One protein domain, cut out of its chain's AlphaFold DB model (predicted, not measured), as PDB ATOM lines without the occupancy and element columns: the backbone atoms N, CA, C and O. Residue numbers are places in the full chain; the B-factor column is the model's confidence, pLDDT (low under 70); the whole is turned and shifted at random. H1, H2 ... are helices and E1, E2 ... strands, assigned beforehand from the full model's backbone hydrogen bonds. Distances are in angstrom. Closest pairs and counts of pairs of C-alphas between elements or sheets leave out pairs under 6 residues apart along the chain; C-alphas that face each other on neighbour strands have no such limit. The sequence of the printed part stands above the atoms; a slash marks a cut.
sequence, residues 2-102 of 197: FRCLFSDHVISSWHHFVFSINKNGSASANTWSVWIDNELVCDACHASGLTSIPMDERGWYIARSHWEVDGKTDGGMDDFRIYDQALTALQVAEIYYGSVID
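AT A GLANCE: This is residues 2 to 102 of the 197 residues of the protein "Hypothetical protein" of Guillardia theta (UniProt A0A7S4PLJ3). There is little regular structure: a small sheet of three strands has one short helix, H1, over one face, and a long loop, residues 46 to 88, swings wide from E3 to H1. The 101 printed residues hold E1, E2, E3 and H1 in that order, 28 residues, class mixed. The sheet, E1 - E2 - E3, is a meander, each strand the antiparallel neighbour of the one before. The whole is only just compact, close to loose: radius of gyration of the C-alphas 15.2 A, spans 44 by 35 by 28 A.

IN THESE COORDINATES: E1, residues 17 to 22, begins at C-alpha 17 (43.316, -24.369, 5.729) and measures 16.4 A. E2, residues 31 to 36, measures 16.9 A; E3, residues 39 to 45, 14.8 A. H1, residues 89 to 97, measures 12.2 A and ends at C-alpha 97 (31.332, -19.822, 6.347).

HOW THE PARTS SIT: In hairpin E1 and E2, N 20 and O 33 are within hydrogen-bond range, 2.9 A; in hairpin E2 and E3, N 34 and O 42, 2.9 A. H1 is on the sheet, height 9.9 A; its closest C-alphas to E1 are Val 92 and Val 18, 7.5 A. In H1 every O i to N i+4 pair is within hydrogen-bond range.

THE WHOLE: The farthest C-alphas, Val 69 and Asp 102, are 45.7 A apart. The printed part has no cut; the link E3 to H1 is long. Residues 2 to 9, 11, 27, 46 to 58 and 99 to 102 have pLDDT under 70.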
ATOM      1  N   PHE A   2      54.583 -34.090   3.534       38.97
ATOM      2  CA  PHE A   2      53.237 -34.203   2.972       38.97
ATOM      3  C   PHE A   2      53.284 -33.856   1.477       38.97
ATOM      4  O   PHE A   2      53.859 -32.838   1.099       38.97
ATOM      5  N   ARG A   3      52.683 -34.689   0.627       42.62
ATOM      6  CA  ARG A   3      52.304 -34.303  -0.737       42.62
ATOM      7  C   ARG A   3      50.786 -34.207  -0.766       42.62
ATOM      8  O   ARG A   3      50.117 -35.171  -1.112       42.62
ATOM      9  N   CYS A   4      50.260 -33.059  -0.351       49.00
ATOM     10  CA  CYS A   4      48.903 -32.692  -0.729       49.00
ATOM     11  C   CYS A   4      48.959 -32.291  -2.209       49.00
ATOM     12  O   CYS A   4      49.880 -31.574  -2.613       49.00
ATOM     13  N   LEU A   5      48.046 -32.791  -3.039       47.19
ATOM     14  CA  LEU A   5      47.955 -32.376  -4.437       47.19
ATOM     15  C   LEU A   5      47.367 -30.958  -4.476       47.19
ATOM     16  O   LEU A   5      46.179 -30.774  -4.681       47.19
ATOM     17  N   PHE A   6      48.208 -29.941  -4.282       54.12
ATOM     18  CA  PHE A   6      47.841 -28.521  -4.407       54.12
ATOM     19  C   PHE A   6      47.608 -28.079  -5.868       54.12
ATOM     20  O   PHE A   6      47.566 -26.886  -6.146       54.12
ATOM     21  N   SER A   7      47.501 -29.019  -6.814       52.72
ATOM     22  CA  SER A   7      47.560 -28.743  -8.257       52.72
ATOM     23  C   SER A   7      46.432 -27.840  -8.767       52.72
ATOM     24  O   SER A   7      46.602 -27.230  -9.819       52.72
ATOM     25  N   ASP A   8      45.329 -27.730  -8.023       57.69
ATOM     26  CA  ASP A   8      44.124 -27.013  -8.458       57.69
ATOM     27  C   ASP A   8      43.863 -25.704  -7.686       57.69
ATOM     28  O   ASP A   8      42.915 -24.988  -8.002       57.69
ATOM     29  N   HIS A   9      44.698 -25.351  -6.697       66.12
ATOM     30  CA  HIS A   9      44.495 -24.153  -5.870       66.12
ATOM     31  C   HIS A   9      45.407 -23.000  -6.317       66.12
ATOM     32  O   HIS A   9      46.628 -23.144  -6.425       66.12
ATOM     33  N   VAL A  10      44.811 -21.835  -6.587       71.19
ATOM     34  CA  VAL A  10      45.517 -20.651  -7.093       71.19
ATOM     35  C   VAL A  10      46.250 -19.947  -5.949       71.19
ATOM     36  O   VAL A  10      45.642 -19.380  -5.055       71.19
ATOM     37  N   ILE A  11      47.580 -19.896  -6.013       68.75
ATOM     38  CA  ILE A  11      48.447 -19.355  -4.943       68.75
ATOM     39  C   ILE A  11      48.173 -17.860  -4.633       68.75
ATOM     40  O   ILE A  11      48.547 -17.366  -3.576       68.75
ATOM     41  N   SER A  12      47.505 -17.127  -5.532       75.56
ATOM     42  CA  SER A  12      47.182 -15.701  -5.381       75.56
ATOM     43  C   SER A  12      45.792 -15.402  -4.790       75.56
ATOM     44  O   SER A  12      45.335 -14.265  -4.907       75.56
ATOM     45  N   SER A  13      45.093 -16.384  -4.209       83.06
ATOM     46  CA  SER A  13      43.812 -16.190  -3.504       83.06
ATOM     47  C   SER A  13      43.900 -16.538  -2.017       83.06
ATOM     48  O   SER A  13      44.771 -17.291  -1.590       83.06
ATOM     49  N   TRP A  14      42.983 -15.980  -1.219       83.88
ATOM     50  CA  TRP A  14      42.790 -16.395   0.171       83.88
ATOM     51  C   TRP A  14      42.209 -17.807   0.220       83.88
ATOM     52  O   TRP A  14      41.227 -18.088  -0.464       83.88
ATOM     53  N   HIS A  15      42.802 -18.656   1.057       88.88
ATOM     54  CA  HIS A  15      42.374 -20.034   1.277       88.88
ATOM     55  C   HIS A  15      42.227 -20.307   2.768       88.88
ATOM     56  O   HIS A  15      43.040 -19.853   3.577       88.88
ATOM     57  N   HIS A  16      41.216 -21.092   3.128       91.25
ATOM     58  CA  HIS A  16      41.026 -21.565   4.492       91.25
ATOM     59  C   HIS A  16      41.602 -22.971   4.646       91.25
ATOM     60  O   HIS A  16      41.081 -23.929   4.075       91.25
ATOM     61  N   PHE A  17      42.664 -23.094   5.443       92.12
ATOM     62  CA  PHE A  17      43.316 -24.369   5.729       92.12
ATOM     63  C   PHE A  17      42.933 -24.884   7.110       92.12
ATOM     64  O   PHE A  17      43.124 -24.194   8.111       92.12
ATOM     65  N   VAL A  18      42.495 -26.141   7.177       93.62
ATOM     66  CA  VAL A  18      42.292 -26.843   8.447       93.62
ATOM     67  C   VAL A  18      43.120 -28.112   8.465       93.62
ATOM     68  O   VAL A  18      42.970 -28.975   7.605       93.62
ATOM     69  N   PHE A  19      43.948 -28.248   9.496       91.88
ATOM     70  CA  PHE A  19      44.644 -29.483   9.834       91.88
ATOM     71  C   PHE A  19      44.089 -29.984  11.161       91.88
ATOM     72  O   PHE A  19      44.293 -29.351  12.198       91.88
ATOM     73  N   SER A  20      43.380 -31.110  11.142       92.06
ATOM     74  CA  SER A  20      42.836 -31.710  12.354       92.06
ATOM     75  C   SER A  20      43.515 -33.031  12.664       92.06
ATOM     76  O   SER A  20      43.634 -33.893  11.797       92.06
ATOM     77  N   ILE A  21      43.962 -33.185  13.908       88.94
ATOM     78  CA  ILE A  21      44.677 -34.371  14.368       88.94
ATOM     79  C   ILE A  21      43.777 -35.137  15.330       88.94
ATOM     80  O   ILE A  21      43.491 -34.670  16.433       88.94
ATOM     81  N   ASN A  22      43.366 -36.337  14.932       86.88
ATOM     82  CA  ASN A  22      42.631 -37.249  15.793       86.88
ATOM     83  C   ASN A  22      43.610 -38.184  16.516       86.88
ATOM     84  O   ASN A  22      44.404 -38.882  15.884       86.88
ATOM     85  N   LYS A  23      43.575 -38.185  17.853       82.75
ATOM     86  CA  LYS A  23      44.481 -38.979  18.687       82.75
ATOM     87  C   LYS A  23      43.868 -40.341  19.013       82.75
ATOM     88  O   LYS A  23      42.890 -40.408  19.749       82.75
ATOM     89  N   ASN A  24      44.515 -41.429  18.594       74.50
ATOM     90  CA  ASN A  24      44.005 -42.793  18.788       74.50
ATOM     91  C   ASN A  24      45.001 -43.690  19.526       74.50
ATOM     92  O   ASN A  24      45.677 -44.511  18.919       74.50
ATOM     93  N   GLY A  25      45.090 -43.562  20.853       71.38
ATOM     94  CA  GLY A  25      45.809 -44.501  21.732       71.38
ATOM     95  C   GLY A  25      47.346 -44.543  21.613       71.38
ATOM     96  O   GLY A  25      48.014 -44.737  22.623       71.38
ATOM     97  N   SER A  26      47.922 -44.315  20.429       70.94
ATOM     98  CA  SER A  26      49.360 -44.307  20.134       70.94
ATOM     99  C   SER A  26      49.693 -43.310  19.019       70.94
ATOM    100  O   SER A  26      48.896 -43.084  18.112       70.94
ATOM    101  N   ALA A  27      50.916 -42.776  19.044       69.06
ATOM    102  CA  ALA A  27      51.471 -41.878  18.029       69.06
ATOM    103  C   ALA A  27      51.353 -42.395  16.583       69.06
ATOM    104  O   ALA A  27      51.154 -41.613  15.659       69.06
ATOM    105  N   SER A  28      51.471 -43.710  16.391       70.69
ATOM    106  CA  SER A  28      51.383 -44.380  15.085       70.69
ATOM    107  C   SER A  28      49.953 -44.687  14.628       70.69
ATOM    108  O   SER A  28      49.767 -45.267  13.561       70.69
ATOM    109  N   ALA A  29      48.961 -44.374  15.460       75.50
ATOM    110  CA  ALA A  29      47.544 -44.569  15.177       75.50
ATOM    111  C   ALA A  29      46.775 -43.240  15.102       75.50
ATOM    112  O   ALA A  29      45.617 -43.229  14.687       75.50
ATOM    113  N   ASN A  30      47.403 -42.121  15.479       83.31
ATOM    114  CA  ASN A  30      46.829 -40.794  15.290       83.31
ATOM    115  C   ASN A  30      46.655 -40.511  13.798       83.31
ATOM    116  O   ASN A  30      47.549 -40.831  13.027       83.31
ATOM    117  N   THR A  31      45.571 -39.864  13.391       85.69
ATOM    118  CA  THR A  31      45.289 -39.581  11.978       85.69
ATOM    119  C   THR A  31      45.114 -38.089  11.730       85.69
ATOM    120  O   THR A  31      44.711 -37.353  12.632       85.69
ATOM    121  N   TRP A  32      45.423 -37.638  10.512       86.50
ATOM    122  CA  TRP A  32      45.137 -36.275  10.066       86.50
ATOM    123  C   TRP A  32      43.896 -36.266   9.188       86.50
ATOM    124  O   TRP A  32      43.773 -37.105   8.299       86.50
ATOM    125  N   SER A  33      43.049 -35.265   9.363       90.94
ATOM    126  CA  SER A  33      42.082 -34.857   8.348       90.94
ATOM    127  C   SER A  33      42.401 -33.421   7.935       90.94
ATOM    128  O   SER A  33      42.753 -32.588   8.778       90.94
ATOM    129  N   VAL A  34      42.372 -33.153   6.630       91.69
ATOM    130  CA  VAL A  34      42.787 -31.875   6.040       91.69
ATOM    131  C   VAL A  34      41.670 -31.332   5.168       91.69
ATOM    132  O   VAL A  34      41.186 -32.037   4.280       91.69
ATOM    133  N   TRP A  35      41.318 -30.068   5.392       92.88
ATOM    134  CA  TRP A  35      40.372 -29.337   4.562       92.88
ATOM    135  C   TRP A  35      41.032 -28.119   3.938       92.88
ATOM    136  O   TRP A  35      41.834 -27.439   4.586       92.88
ATOM    137  N   ILE A  36      40.650 -27.842   2.696       91.94
ATOM    138  CA  ILE A  36      40.956 -26.597   1.999       91.94
ATOM    139  C   ILE A  36      39.622 -26.044   1.516       91.94
ATOM    140  O   ILE A  36      38.857 -26.765   0.887       91.94
ATOM    141  N   ASP A  37      39.302 -24.808   1.886       91.62
ATOM    142  CA  ASP A  37      38.059 -24.136   1.485       91.62
ATOM    143  C   ASP A  37      36.786 -24.952   1.784       91.62
ATOM    144  O   ASP A  37      35.855 -25.032   0.984       91.62
ATOM    145  N   ASN A  38      36.760 -25.582   2.970       91.44
ATOM    146  CA  ASN A  38      35.698 -26.487   3.440       91.44
ATOM    147  C   ASN A  38      35.531 -27.789   2.619       91.44
ATOM    148  O   ASN A  38      34.675 -28.618   2.927       91.44
ATOM    149  N   GLU A  39      36.392 -28.045   1.639       92.12
ATOM    150  CA  GLU A  39      36.480 -29.331   0.959       92.12
ATOM    151  C   GLU A  39      37.423 -30.274   1.718       92.12
ATOM    152  O   GLU A  39      38.544 -29.905   2.070       92.12
ATOM    153  N   LEU A  40      36.973 -31.500   1.994       90.69
ATOM    154  CA  LEU A  40      37.787 -32.529   2.643       90.69
ATOM    155  C   LEU A  40      38.775 -33.118   1.627       90.69
ATOM    156  O   LEU A  40      38.414 -33.971   0.821       90.69
ATOM    157  N   VAL A  41      40.029 -32.676   1.690       90.94
ATOM    158  CA  VAL A  41      41.094 -33.088   0.758       90.94
ATOM    159  C   VAL A  41      41.777 -34.376   1.218       90.94
ATOM    160  O   VAL A  41      42.247 -35.176   0.409       90.94
ATOM    161  N   CYS A  42      41.828 -34.605   2.529       87.50
ATOM    162  CA  CYS A  42      42.270 -35.869   3.099       87.50
ATOM    163  C   CYS A  42      41.419 -36.215   4.318       87.50
ATOM    164  O   CYS A  42      41.234 -35.376   5.199       87.50
ATOM    165  N   ASP A  43      40.992 -37.476   4.397       88.31
ATOM    166  CA  ASP A  43      40.364 -38.037   5.588       88.31
ATOM    167  C   ASP A  43      41.233 -39.138   6.189       88.31
ATOM    168  O   ASP A  43      41.614 -40.092   5.507       88.31
ATOM    169  N   ALA A  44      41.562 -38.980   7.468       83.69
ATOM    170  CA  ALA A  44      42.375 -39.904   8.242       83.69
ATOM    171  C   ALA A  44      43.704 -40.338   7.574       83.69
ATOM    172  O   ALA A  44      44.182 -41.457   7.788       83.69
ATOM    173  N   CYS A  45      44.331 -39.469   6.774       79.75
ATOM    174  CA  CYS A  45      45.600 -39.782   6.127       79.75
ATOM    175  C   CYS A  45      46.786 -39.692   7.106       79.75
ATOM    176  O   CYS A  45      46.716 -39.077   8.171       79.75
ATOM    177  N   HIS A  46      47.899 -40.328   6.718       65.38
ATOM    178  CA  HIS A  46      49.188 -40.269   7.418       65.38
ATOM    179  C   HIS A  46      49.131 -40.641   8.913       65.38
ATOM    180  O   HIS A  46      49.446 -39.833   9.785       65.38
ATOM    181  N   ALA A  47      48.800 -41.908   9.197       65.12
ATOM    182  CA  ALA A  47      48.791 -42.446  10.561       65.12
ATOM    183  C   ALA A  47      50.192 -42.582  11.199       65.12
ATOM    184  O   ALA A  47      50.363 -42.593  12.418       65.12
ATOM    185  N   SER A  48      51.230 -42.691  10.368       59.47
ATOM    186  CA  SER A  48      52.615 -42.866  10.792       59.47
ATOM    187  C   SER A  48      53.346 -41.522  10.883       59.47
ATOM    188  O   SER A  48      53.476 -40.806   9.894       59.47
ATOM    189  N   GLY A  49      53.877 -41.195  12.067       60.28
ATOM    190  CA  GLY A  49      54.771 -40.041  12.264       60.28
ATOM    191  C   GLY A  49      54.228 -38.913  13.143       60.28
ATOM    192  O   GLY A  49      54.921 -37.920  13.333       60.28
ATOM    193  N   LEU A  50      53.039 -39.066  13.734       68.94
ATOM    194  CA  LEU A  50      52.527 -38.158  14.767       68.94
ATOM    195  C   LEU A  50      53.068 -38.520  16.155       68.94
ATOM    196  O   LEU A  50      52.328 -38.869  17.078       68.94
ATOM    197  N   THR A  51      54.387 -38.464  16.296       67.81
ATOM    198  CA  THR A  51      55.079 -38.698  17.565       67.81
ATOM    199  C   THR A  51      55.144 -37.428  18.400       67.81
ATOM    200  O   THR A  51      55.192 -36.319  17.874       67.81
ATOM    201  N   SER A  52      55.168 -37.582  19.724       66.00
ATOM    202  CA  SER A  52      55.452 -36.467  20.625       66.00
ATOM    203  C   SER A  52      56.829 -35.885  20.312       66.00
ATOM    204  O   SER A  52      57.813 -36.623  20.330       66.00
ATOM    205  N   ILE A  53      56.896 -34.578  20.070       64.25
ATOM    206  CA  ILE A  53      58.163 -33.862  19.911       64.25
ATOM    207  C   ILE A  53      58.783 -33.645  21.310       64.25
ATOM    208  O   ILE A  53      58.060 -33.184  22.218       64.25
ATOM    209  N   PRO A  54      60.074 -33.988  21.509       67.38
ATOM    210  CA  PRO A  54      60.824 -33.693  22.730       67.38
ATOM    211  C   PRO A  54      60.702 -32.218  23.142       67.38
ATOM    212  O   PRO A  54      60.530 -31.334  22.306       67.38
ATOM    213  N   MET A  55      60.693 -31.937  24.449       61.44
ATOM    214  CA  MET A  55      60.397 -30.587  24.958       61.44
ATOM    215  C   MET A  55      61.451 -29.537  24.584       61.44
ATOM    216  O   MET A  55      61.119 -28.359  24.489       61.44
ATOM    217  N   ASP A  56      62.686 -29.965  24.365       65.44
ATOM    218  CA  ASP A  56      63.858 -29.169  24.002       65.44
ATOM    219  C   ASP A  56      63.880 -28.721  22.530       65.44
ATOM    220  O   ASP A  56      64.588 -27.775  22.195       65.44
ATOM    221  N   GLU A  57      63.038 -29.307  21.676       63.69
ATOM    222  CA  GLU A  57      62.891 -28.938  20.257       63.69
ATOM    223  C   GLU A  57      61.645 -28.067  19.985       63.69
ATOM    224  O   GLU A  57      61.284 -27.793  18.838       63.69
ATOM    225  N   ARG A  58      60.937 -27.622  21.034       66.06
ATOM    226  CA  ARG A  58      59.672 -26.881  20.896       66.06
ATOM    227  C   ARG A  58      59.906 -25.407  20.587       66.06
ATOM    228  O   ARG A  58      59.949 -24.567  21.482       66.06
ATOM    229  N   GLY A  59      59.974 -25.081  19.303       71.88
ATOM    230  CA  GLY A  59      59.763 -23.724  18.810       71.88
ATOM    231  C   GLY A  59      58.436 -23.618  18.060       71.88
ATOM    232  O   GLY A  59      58.206 -24.359  17.107       71.88
ATOM    233  N   TRP A  60      57.565 -22.697  18.477       77.81
ATOM    234  CA  TRP A  60      56.360 -22.351  17.720       77.81
ATOM    235  C   TRP A  60      56.704 -21.234  16.745       77.81
ATOM    236  O   TRP A  60      57.169 -20.166  17.151       77.81
ATOM    237  N   TYR A  61      56.490 -21.484  15.459       83.25
ATOM    238  CA  TYR A  61      56.821 -20.537  14.406       83.25
ATOM    239  C   TYR A  61      55.644 -20.365  13.461       83.25
ATOM    240  O   TYR A  61      54.948 -21.320  13.126       83.25
ATOM    241  N   ILE A  62      55.456 -19.126  13.027       85.88
ATOM    242  CA  ILE A  62      54.493 -18.735  12.007       85.88
ATOM    243  C   ILE A  62      55.294 -18.114  10.865       85.88
ATOM    244  O   ILE A  62      56.236 -17.358  11.111       85.88
ATOM    245  N   ALA A  63      54.941 -18.466   9.626       84.31
ATOM    246  CA  ALA A  63      55.567 -17.981   8.390       84.31
ATOM    247  C   ALA A  63      57.089 -18.238   8.250       84.31
ATOM    248  O   ALA A  63      57.749 -17.683   7.369       84.31
ATOM    249  N   ARG A  64      57.663 -19.083   9.113       82.62
ATOM    250  CA  ARG A  64      59.060 -19.537   9.071       82.62
ATOM    251  C   ARG A  64      59.201 -20.882   9.772       82.62
ATOM    252  O   ARG A  64      58.309 -21.272  10.523       82.62
ATOM    253  N   SER A  65      60.343 -21.541   9.603       82.12
ATOM    254  CA  SER A  65      60.674 -22.752  10.357       82.12
ATOM    255  C   SER A  65      61.649 -22.480  11.520       82.12
ATOM    256  O   SER A  65      62.068 -21.339  11.772       82.12
ATOM    257  N   HIS A  66      61.972 -23.553  12.249       80.44
ATOM    258  CA  HIS A  66      63.029 -23.601  13.257       80.44
ATOM    259  C   HIS A  66      64.435 -23.459  12.654       80.44
ATOM    260  O   HIS A  66      65.312 -22.869  13.282       80.44
ATOM    261  N   TRP A  67      64.645 -23.985  11.444       82.12
ATOM    262  CA  TRP A  67      65.951 -24.088  10.801       82.12
ATOM    263  C   TRP A  67      66.214 -22.887   9.896       82.12
ATOM    264  O   TRP A  67      65.399 -22.542   9.045       82.12
ATOM    265  N   GLU A  68      67.389 -22.273  10.033       79.56
ATOM    266  CA  GLU A  68      67.744 -21.053   9.292       79.56
ATOM    267  C   GLU A  68      67.824 -21.240   7.770       79.56
ATOM    268  O   GLU A  68      67.693 -20.272   7.025       79.56
ATOM    269  N   VAL A  69      68.049 -22.475   7.312       86.00
ATOM    270  CA  VAL A  69      68.161 -22.816   5.884       86.00
ATOM    271  C   VAL A  69      66.790 -22.885   5.204       86.00
ATOM    272  O   VAL A  69      66.706 -22.764   3.981       86.00
ATOM    273  N   ASP A  70      65.711 -23.060   5.969       83.19
ATOM    274  CA  ASP A  70      64.380 -23.187   5.391       83.19
ATOM    275  C   ASP A  70      63.839 -21.824   4.939       83.19
ATOM    276  O   ASP A  70      64.043 -20.783   5.570       83.19
ATOM    277  N   GLY A  71      63.104 -21.840   3.828       77.06
ATOM    278  CA  GLY A  71      62.440 -20.653   3.300       77.06
ATOM    279  C   GLY A  71      61.387 -20.082   4.256       77.06
ATOM    280  O   GLY A  71      60.831 -20.775   5.109       77.06
ATOM    281  N   LYS A  72      61.085 -18.794   4.078       78.00
ATOM    282  CA  LYS A  72      59.937 -18.134   4.712       78.00
ATOM    283  C   LYS A  72      58.721 -18.230   3.801       78.00
ATOM    284  O   LYS A  72      58.868 -18.327   2.583       78.00
ATOM    285  N   THR A  73      57.535 -18.173   4.390       79.44
ATOM    286  CA  THR A  73      56.299 -18.053   3.615       79.44
ATOM    287  C   THR A  73      56.207 -16.644   3.025       79.44
ATOM    288  O   THR A  73      56.460 -15.670   3.732       79.44
ATOM    289  N   ASP A  74      55.848 -16.542   1.745       78.06
ATOM    290  CA  ASP A  74      55.622 -15.278   1.030       78.06
ATOM    291  C   ASP A  74      54.131 -15.159   0.678       78.06
ATOM    292  O   ASP A  74      53.690 -15.539  -0.404       78.06
ATOM    293  N   GLY A  75      53.330 -14.753   1.667       81.25
ATOM    294  CA  GLY A  75      51.874 -14.661   1.561       81.25
ATOM    295  C   GLY A  75      51.232 -14.082   2.825       81.25
ATOM    296  O   GLY A  75      51.862 -14.024   3.883       81.25
ATOM    297  N   GLY A  76      49.980 -13.636   2.703       84.00
ATOM    298  CA  GLY A  76      49.171 -13.184   3.837       84.00
ATOM    299  C   GLY A  76      48.631 -14.359   4.655       84.00
ATOM    300  O   GLY A  76      48.379 -15.434   4.117       84.00
ATOM    301  N   MET A  77      48.448 -14.152   5.957       85.94
ATOM    302  CA  MET A  77      47.779 -15.096   6.852       85.94
ATOM    303  C   MET A  77      46.815 -14.313   7.734       85.94
ATOM    304  O   MET A  77      47.180 -13.253   8.238       85.94
ATOM    305  N   ASP A  78      45.623 -14.856   7.927       85.38
ATOM    306  CA  ASP A  78      44.591 -14.285   8.781       85.38
ATOM    307  C   ASP A  78      43.877 -15.400   9.558       85.38
ATOM    308  O   ASP A  78      43.971 -16.575   9.193       85.38
ATOM    309  N   ASP A  79      43.219 -15.026  10.656       86.88
ATOM    310  CA  ASP A  79      42.341 -15.876  11.462       86.88
ATOM    311  C   ASP A  79      42.981 -17.195  11.947       86.88
ATOM    312  O   ASP A  79      42.379 -18.271  11.936       86.88
ATOM    313  N   PHE A  80      44.244 -17.125  12.387       87.81
ATOM    314  CA  PHE A  80      44.967 -18.285  12.910       87.81
ATOM    315  C   PHE A  80      44.373 -18.771  14.241       87.81
ATOM    316  O   PHE A  80      44.345 -18.039  15.235       87.81
ATOM    317  N   ARG A  81      43.954 -20.041  14.281       89.06
ATOM    318  CA  ARG A  81      43.311 -20.672  15.443       89.06
ATOM    319  C   ARG A  81      43.923 -22.040  15.742       89.06
ATOM    320  O   ARG A  81      44.283 -22.785  14.834       89.06
ATOM    321  N   ILE A  82      43.997 -22.387  17.028       89.88
ATOM    322  CA  ILE A  82      44.371 -23.722  17.514       89.88
ATOM    323  C   ILE A  82      43.267 -24.210  18.451       89.88
ATOM    324  O   ILE A  82      42.851 -23.481  19.349       89.88
ATOM    325  N   TYR A  83      42.827 -25.452  18.255       90.19
ATOM    326  CA  TYR A  83      41.810 -26.110  19.070       90.19
ATOM    327  C   TYR A  83      42.423 -27.277  19.848       90.19
ATOM    328  O   TYR A  83      43.393 -27.893  19.405       90.19
ATOM    329  N   ASP A  84      41.849 -27.595  21.005       89.94
ATOM    330  CA  ASP A  84      42.255 -28.720  21.855       89.94
ATOM    331  C   ASP A  84      41.557 -30.041  21.482       89.94
ATOM    332  O   ASP A  84      41.768 -31.070  22.128       89.94
ATOM    333  N   GLN A  85      40.743 -30.025  20.422       89.56
ATOM    334  CA  GLN A  85      39.973 -31.161  19.928       89.56
ATOM    335  C   GLN A  85      40.067 -31.287  18.407       89.56
ATOM    336  O   GLN A  85      40.284 -30.310  17.688       89.56
ATOM    337  N   ALA A  86      39.874 -32.514  17.920       91.00
ATOM    338  CA  ALA A  86      39.723 -32.758  16.495       91.00
ATOM    339  C   ALA A  86      38.383 -32.182  16.013       91.00
ATOM    340  O   ALA A  86      37.340 -32.441  16.614       91.00
ATOM    341  N   LEU A  87      38.421 -31.408  14.932       92.75
ATOM    342  CA  LEU A  87      37.256 -30.764  14.348       92.75
ATOM    343  C   LEU A  87      36.508 -31.755  13.458       92.75
ATOM    344  O   LEU A  87      37.100 -32.516  12.693       92.75
ATOM    345  N   THR A  88      35.184 -31.713  13.547       91.62
ATOM    346  CA  THR A  88      34.281 -32.415  12.631       91.62
ATOM    347  C   THR A  88      34.065 -31.607  11.352       91.62
ATOM    348  O   THR A  88      34.231 -30.389  11.347       91.62
ATOM    349  N   ALA A  89      33.611 -32.257  10.276       91.31
ATOM    350  CA  ALA A  89      33.283 -31.566   9.025       91.31
ATOM    351  C   ALA A  89      32.238 -30.446   9.214       91.31
ATOM    352  O   ALA A  89      32.337 -29.406   8.573       91.31
ATOM    353  N   LEU A  90      31.274 -30.625  10.128       89.75
ATOM    354  CA  LEU A  90      30.288 -29.589  10.448       89.75
ATOM    355  C   LEU A  90      30.948 -28.366  11.097       89.75
ATOM    356  O   LEU A  90      30.700 -27.248  10.668       89.75
ATOM    357  N   GLN A  91      31.831 -28.581  12.075       91.12
ATOM    358  CA  GLN A  91      32.563 -27.490  12.727       91.12
ATOM    359  C   GLN A  91      33.494 -26.766  11.750       91.12
ATOM    360  O   GLN A  91      33.635 -25.550  11.822       91.12
ATOM    361  N   VAL A  92      34.115 -27.490  10.813       93.00
ATOM    362  CA  VAL A  92      34.914 -26.874   9.744       93.00
ATOM    363  C   VAL A  92      34.045 -26.000   8.842       93.00
ATOM    364  O   VAL A  92      34.452 -24.884   8.528       93.00
ATOM    365  N   ALA A  93      32.845 -26.459   8.481       89.62
ATOM    366  CA  ALA A  93      31.899 -25.666   7.704       89.62
ATOM    367  C   ALA A  93      31.451 -24.408   8.462       89.62
ATOM    368  O   ALA A  93      31.454 -23.320   7.891       89.62
ATOM    369  N   GLU A  94      31.127 -24.535   9.752       87.56
ATOM    370  CA  GLU A  94      30.785 -23.400  10.619       87.56
ATOM    371  C   GLU A  94      31.936 -22.393  10.716       87.56
ATOM    372  O   GLU A  94      31.711 -21.190  10.660       87.56
ATOM    373  N   ILE A  95      33.182 -22.855  10.815       89.62
ATOM    374  CA  ILE A  95      34.350 -21.968  10.826       89.62
ATOM    375  C   ILE A  95      34.531 -21.283   9.464       89.62
ATOM    376  O   ILE A  95      34.738 -20.072   9.419       89.62
ATOM    377  N   TYR A  96      34.430 -22.031   8.361       89.12
ATOM    378  CA  TYR A  96      34.687 -21.535   7.006       89.12
ATOM    379  C   TYR A  96      33.684 -20.470   6.560       89.12
ATOM    380  O   TYR A  96      34.067 -19.374   6.141       89.12
ATOM    381  N   TYR A  97      32.390 -20.772   6.686       84.44
ATOM    382  CA  TYR A  97      31.332 -19.822   6.347       84.44
ATOM    383  C   TYR A  97      31.209 -18.698   7.388       84.44
ATOM    384  O   TYR A  97      30.543 -17.696   7.131       84.44
ATOM    385  N   GLY A  98      31.889 -18.833   8.536       72.31
ATOM    386  CA  GLY A  98      31.529 -18.147   9.768       72.31
ATOM    387  C   GLY A  98      30.247 -18.761  10.324       72.31
ATOM    388  O   GLY A  98      29.410 -19.260   9.569       72.31
ATOM    389  N   SER A  99      30.079 -18.774  11.646       50.72
ATOM    390  CA  SER A  99      28.818 -19.200  12.243       50.72
ATOM    391  C   SER A  99      27.687 -18.409  11.586       50.72
ATOM    392  O   SER A  99      27.491 -17.246  11.909       50.72
ATOM    393  N   VAL A 100      26.895 -19.043  10.714       44.53
ATOM    394  CA  VAL A 100      25.662 -18.470  10.131       44.53
ATOM    395  C   VAL A 100      24.545 -18.404  11.189       44.53
ATOM    396  O   VAL A 100      23.355 -18.419  10.895       44.53
ATOM    397  N   ILE A 101      24.934 -18.343  12.461       42.88
ATOM    398  CA  ILE A 101      24.108 -17.836  13.538       42.88
ATOM    399  C   ILE A 101      24.594 -16.412  13.786       42.88
ATOM    400  O   ILE A 101      25.125 -16.082  14.846       42.88
ATOM    401  N   ASP A 102      24.343 -15.556  12.794       44.28
ATOM    402  CA  ASP A 102      23.862 -14.221  13.101       44.28
ATOM    403  C   ASP A 102      22.605 -14.436  13.935       44.28
ATOM    404  O   ASP A 102      21.507 -14.692  13.438       44.28
TER     405      ASP A 102